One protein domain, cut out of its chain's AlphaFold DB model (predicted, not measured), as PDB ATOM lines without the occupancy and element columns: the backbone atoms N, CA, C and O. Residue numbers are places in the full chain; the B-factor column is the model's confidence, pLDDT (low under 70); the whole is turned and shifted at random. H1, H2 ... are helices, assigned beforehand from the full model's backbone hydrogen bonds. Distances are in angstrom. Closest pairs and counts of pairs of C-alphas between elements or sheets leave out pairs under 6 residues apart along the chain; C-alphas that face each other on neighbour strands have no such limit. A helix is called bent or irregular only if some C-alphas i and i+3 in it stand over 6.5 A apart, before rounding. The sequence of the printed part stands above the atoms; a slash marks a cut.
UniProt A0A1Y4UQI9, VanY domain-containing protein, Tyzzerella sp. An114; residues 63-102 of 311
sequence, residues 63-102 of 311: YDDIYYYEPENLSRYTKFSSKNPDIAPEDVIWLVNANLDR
ATOM      1  N   TYR A  63      49.283 -12.641  40.170       75.81
ATOM      2  CA  TYR A  63      49.768 -11.663  39.187       75.81
ATOM      3  C   TYR A  63      50.026 -10.264  39.754       75.81
ATOM      4  O   TYR A  63      50.764  -9.500  39.135       75.81
ATOM      5  N   ASP A  64      49.455  -9.930  40.913       73.44
ATOM      6  CA  ASP A  64      49.427  -8.555  41.432       73.44
ATOM      7  C   ASP A  64      50.825  -7.999  41.772       73.44
ATOM      8  O   ASP A  64      51.033  -6.786  41.715       73.44
ATOM      9  N   ASP A  65      51.800  -8.867  42.054       82.19
ATOM     10  CA  ASP A  65      53.187  -8.475  42.346       82.19
ATOM     11  C   ASP A  65      54.057  -8.298  41.081       82.19
ATOM     12  O   ASP A  65      55.217  -7.880  41.161       82.19
ATOM     13  N   ILE A  66      53.525  -8.602  39.891       88.19
ATOM     14  CA  ILE A  66      54.264  -8.506  38.630       88.19
ATOM     15  C   ILE A  66      54.076  -7.101  38.049       88.19
ATOM     16  O   ILE A  66      52.991  -6.722  37.632       88.19
ATOM     17  N   TYR A  67      55.156  -6.320  37.968       92.69
ATOM     18  CA  TYR A  67      55.098  -4.887  37.626       92.69
ATOM     19  C   TYR A  67      54.554  -4.556  36.220       92.69
ATOM     20  O   TYR A  67      54.263  -3.396  35.934       92.69
ATOM     21  N   TYR A  68      54.445  -5.553  35.340       93.69
ATOM     22  CA  TYR A  68      53.853  -5.443  34.002       93.69
ATOM     23  C   TYR A  68      52.479  -6.123  33.891       93.69
ATOM     24  O   TYR A  68      52.004  -6.413  32.794       93.69
ATOM     25  N   TYR A  69      51.837  -6.404  35.022       94.19
ATOM     26  CA  TYR A  69      50.451  -6.848  35.084       94.19
ATOM     27  C   TYR A  69      49.488  -5.712  34.704       94.19
ATOM     28  O   TYR A  69      49.534  -4.626  35.281       94.19
ATOM     29  N   GLU A  70      48.577  -5.987  33.766       94.38
ATOM     30  CA  GLU A  70      47.493  -5.078  33.376       94.38
ATOM     31  C   GLU A  70      46.144  -5.659  33.855       94.38
ATOM     32  O   GLU A  70      45.654  -6.636  33.270       94.38
ATOM     33  N   PRO A  71      45.502  -5.102  34.905       92.56
ATOM     34  CA  PRO A  71      44.269  -5.655  35.480       92.56
ATOM     35  C   PRO A  71      43.121  -5.843  34.474       92.56
ATOM     36  O   PRO A  71      42.316  -6.769  34.587       92.56
ATOM     37  N   GLU A  72      43.044  -4.997  33.448       94.88
ATOM     38  CA  GLU A  72      42.071  -5.092  32.357       94.88
ATOM     39  C   GLU A  72      42.211  -6.369  31.512       94.88
ATOM     40  O   GLU A  72      41.246  -6.799  30.870       94.88
ATOM     41  N   ASN A  73      43.387  -6.999  31.527       95.94
ATOM     42  CA  ASN A  73      43.686  -8.216  30.784       95.94
ATOM     43  C   ASN A  73      43.489  -9.492  31.617       95.94
ATOM     44  O   ASN A  73      43.647 -10.579  31.060       95.94
ATOM     45  N   LEU A  74      43.057  -9.408  32.886       94.88
ATOM     46  CA  LEU A  74      42.920 -10.566  33.783       94.88
ATOM     47  C   LEU A  74      42.184 -11.754  33.141       94.88
ATOM     48  O   LEU A  74      42.677 -12.881  33.143       94.88
ATOM     49  N   SER A  75      41.040 -11.507  32.495       95.75
ATOM     50  CA  SER A  75      40.276 -12.571  31.822       95.75
ATOM     51  C   SER A  75      41.061 -13.250  30.688       95.75
ATOM     52  O   SER A  75      40.903 -14.453  30.452       95.75
ATOM     53  N   ARG A  76      41.924 -12.504  29.987       97.06
ATOM     54  CA  ARG A  76      42.799 -13.045  28.940       97.06
ATOM     55  C   ARG A  76      43.933 -13.860  29.549       97.06
ATOM     56  O   ARG A  76      44.159 -14.962  29.058       97.06
ATOM     57  N   TYR A  77      44.564 -13.387  30.627       96.50
ATOM     58  CA  TYR A  77      45.599 -14.142  31.342       96.50
ATOM     59  C   TYR A  77      45.069 -15.494  31.817       96.50
ATOM     60  O   TYR A  77      45.617 -16.528  31.442       96.50
ATOM     61  N   THR A  78      43.932 -15.514  32.524       94.94
ATOM     62  CA  THR A  78      43.317 -16.761  33.010       94.94
ATOM     63  C   THR A  78      42.998 -17.715  31.858       94.94
ATOM     64  O   THR A  78      43.301 -18.908  31.916       94.94
ATOM     65  N   LYS A  79      42.421 -17.202  30.762       97.38
ATOM     66  CA  LYS A  79      42.092 -18.019  29.588       97.38
ATOM     67  C   LYS A  79      43.343 -18.572  28.904       97.38
ATOM     68  O   LYS A  79      43.329 -19.731  28.491       97.38
ATOM     69  N   PHE A  80      44.391 -17.769  28.756       96.94
ATOM     70  CA  PHE A  80      45.636 -18.185  28.118       96.94
ATOM     71  C   PHE A  80      46.393 -19.196  28.984       96.94
ATOM     72  O   PHE A  80      46.743 -20.261  28.483       96.94
ATOM     73  N   SER A  81      46.539 -18.927  30.284       96.44
ATOM     74  CA  SER A  81      47.165 -19.835  31.254       96.44
ATOM     75  C   SER A  81      46.445 -21.188  31.317       96.44
ATOM     76  O   SER A  81      47.083 -22.228  31.201       96.44
ATOM     77  N   SER A  82      45.103 -21.208  31.347       95.88
ATOM     78  CA  SER A  82      44.334 -22.470  31.374       95.88
ATOM     79  C   SER A  82      44.571 -23.383  30.162       95.88
ATOM     80  O   SER A  82      44.393 -24.596  30.251       95.88
ATOM     81  N   LYS A  83      44.958 -22.806  29.017       97.00
ATOM     82  CA  LYS A  83      45.280 -23.543  27.788       97.00
ATOM     83  C   LYS A  83      46.757 -23.909  27.679       97.00
ATOM     84  O   LYS A  83      47.087 -24.774  26.875       97.00
ATOM     85  N   ASN A  84      47.612 -23.246  28.452       96.00
ATOM     86  CA  ASN A  84      49.061 -23.384  28.419       96.00
ATOM     87  C   ASN A  84      49.591 -23.537  29.858       96.00
ATOM     88  O   ASN A  84      50.269 -22.637  30.353       96.00
ATOM     89  N   PRO A  85      49.261 -24.646  30.549       94.50
ATOM     90  CA  PRO A  85      49.566 -24.818  31.973       94.50
ATOM     91  C   PRO A  85      51.069 -24.868  32.291       94.50
ATOM     92  O   PRO A  85      51.442 -24.693  33.445       94.50
ATOM     93  N   ASP A  86      51.917 -25.091  31.282       96.12
ATOM     94  CA  ASP A  86      53.374 -25.173  31.427       96.12
ATOM     95  C   ASP A  86      54.080 -23.808  31.286       96.12
ATOM     96  O   ASP A  86      55.286 -23.719  31.503       96.12
ATOM     97  N   ILE A  87      53.357 -22.746  30.907       94.69
ATOM     98  CA  ILE A  87      53.916 -21.390  30.803       94.69
ATOM     99  C   ILE A  87      53.847 -20.721  32.176       94.69
ATOM    100  O   ILE A  87      52.784 -20.671  32.799       94.69
ATOM    101  N   ALA A  88      54.977 -20.176  32.627       94.06
ATOM    102  CA  ALA A  88      55.067 -19.472  33.898       94.06
ATOM    103  C   ALA A  88      54.122 -18.247  33.935       94.06
ATOM    104  O   ALA A  88      53.918 -17.602  32.903       94.06
ATOM    105  N   PRO A  89      53.526 -17.905  35.094       91.12
ATOM    106  CA  PRO A  89      52.646 -16.741  35.230       91.12
ATOM    107  C   PRO A  89      53.241 -15.438  34.686       91.12
ATOM    108  O   PRO A  89      52.542 -14.688  34.008       91.12
ATOM    109  N   GLU A  90      54.525 -15.197  34.939       91.94
ATOM    110  CA  GLU A  90      55.268 -14.038  34.446       91.94
ATOM    111  C   GLU A  90      55.253 -13.987  32.917       91.94
ATOM    112  O   GLU A  90      55.019 -12.935  32.320       91.94
ATOM    113  N   ASP A  91      55.415 -15.143  32.271       96.06
ATOM    114  CA  ASP A  91      55.401 -15.236  30.820       96.06
ATOM    115  C   ASP A  91      54.004 -15.091  30.227       96.06
ATOM    116  O   ASP A  91      53.828 -14.414  29.214       96.06
ATOM    117  N   VAL A  92      52.980 -15.636  30.891       97.25
ATOM    118  CA  VAL A  92      51.579 -15.446  30.487       97.25
ATOM    119  C   VAL A  92      51.237 -13.963  30.354       97.25
ATOM    120  O   VAL A  92      50.587 -13.581  29.378       97.25
ATOM    121  N   ILE A  93      51.657 -13.130  31.311       96.75
ATOM    122  CA  ILE A  93      51.300 -11.709  31.321       96.75
ATOM    123  C   ILE A  93      51.872 -10.999  30.097       96.75
ATOM    124  O   ILE A  93      51.108 -10.419  29.323       96.75
ATOM    125  N   TRP A  94      53.191 -11.055  29.883       97.44
ATOM    126  CA  TRP A  94      53.788 -10.302  28.777       97.44
ATOM    127  C   TRP A  94      53.370 -10.873  27.416       97.44
ATOM    128  O   TRP A  94      53.132 -10.098  26.491       97.44
ATOM    129  N   LEU A  95      53.185 -12.195  27.293       98.31
ATOM    130  CA  LEU A  95      52.682 -12.813  26.060       98.31
ATOM    131  C   LEU A  95      51.298 -12.256  25.692       98.31
ATOM    132  O   LEU A  95      51.037 -11.899  24.541       98.31
ATOM    133  N   VAL A  96      50.398 -12.151  26.671       98.06
ATOM    134  CA  VAL A  96      49.046 -11.619  26.460       98.06
ATOM    135  C   VAL A  96      49.063 -10.105  26.219       98.06
ATOM    136  O   VAL A  96      48.331  -9.635  25.339       98.06
ATOM    137  N   ASN A  97      49.901  -9.338  26.919       97.31
ATOM    138  CA  ASN A  97      50.061  -7.897  26.669       97.31
ATOM    139  C   ASN A  97      50.575  -7.642  25.241       97.31
ATOM    140  O   ASN A  97      50.027  -6.806  24.519       97.31
ATOM    141  N   ALA A  98      51.495  -8.488  24.762       97.31
ATOM    142  CA  ALA A  98      51.980  -8.509  23.381       97.31
ATOM    143  C   ALA A  98      50.955  -9.040  22.350       97.31
ATOM    144  O   ALA A  98      51.258  -9.094  21.157       97.31
ATOM    145  N   ASN A  99      49.734  -9.403  22.768       97.94
ATOM    146  CA  ASN A  99      48.659  -9.982  21.946       97.94
ATOM    147  C   ASN A  99      48.946 -11.378  21.358       97.94
ATOM    148  O   ASN A  99      48.293 -11.777  20.392       97.94
ATOM    149  N   LEU A 100      49.856 -12.157  21.948       97.69
ATOM    150  CA  LEU A 100      50.209 -13.506  21.475       97.69
ATOM    151  C   LEU A 100      49.163 -14.582  21.822       97.69
ATOM    152  O   LEU A 100      49.248 -15.713  21.355       97.69
ATOM    153  N   ASP A 101      48.114 -14.219  22.562       97.62
ATOM    154  CA  ASP A 101      46.873 -14.992  22.704       97.62
ATOM    155  C   ASP A 101      45.915 -14.844  21.505       97.62
ATOM    156  O   ASP A 101      44.820 -15.420  21.510       97.62
ATOM    157  N   ARG A 102      46.288 -14.051  20.493       96.94
ATOM    158  CA  ARG A 102      45.490 -13.759  19.296       96.94
ATOM    159  C   ARG A 102      46.230 -14.193  18.035       96.94
ATOM    160  O   ARG A 102      47.441 -14.365  18.025       96.94
TER     161      ARG A 102
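What this domain is: This is residues 63 to 102 of the 311 residues of the protein "VanY domain-containing protein" of Tyzzerella sp. An114 (UniProt A0A1Y4UQI9). Two helices, H1 and H2, cross near their middles at a steep angle, one layer over the other, and a tight link of five residues folds the backbone back from the first to the second. An unnamed stretch, residues 63 to 70, leads into H1, and a short unnamed tail, residues 98 to 102, follows H2. The printed part has 40 residues with two named helices, H1 then H2, and no named strand; its class is all helix. It is compact, with a radius of gyration of the C-alphas of 8.9 A, and rounded, spanning 22 by 18 by 15 A.

How they stand to each other: Go along from Tyr 63 to H1, residues 71 to 83, and then to H2, residues 89 to 97. The two helices touch, with 10 pairs of C-alphas within 8 A. Look at Tyr 77 and Val 92: their C-alphas are the closest of the two helices, 6.2 A apart. The helix centres are 8.8 A apart. Their lines stand at a steep tilt of 65 degrees, and they run opposite ways. In the backbones, 6 of 9 O i to N i+4 pairs of H1 and 4 of 5 of H2 are within hydrogen-bond range.

Where its parts are: Find C-alpha 71 at (44.269, -5.655, 35.480); from there H1 runs 19.5 A to C-alpha 83 at (45.280, -23.543, 27.788). H1 is irregular: C-alphas 72 and 75 are 7.7 A apart, and its line is a rough one. H2 runs 12.6 A, from Pro 89 to C-alpha 97 at (50.061, -7.897, 26.669).

The domain as a whole: The two C-alphas farthest apart are those of Asp 65 and Arg 102, at 24.9 A. The printed part has no cut, and the link from H1 to H2 is tight. The mean pLDDT of the printed part is 94.2, and no printed residue is under 70.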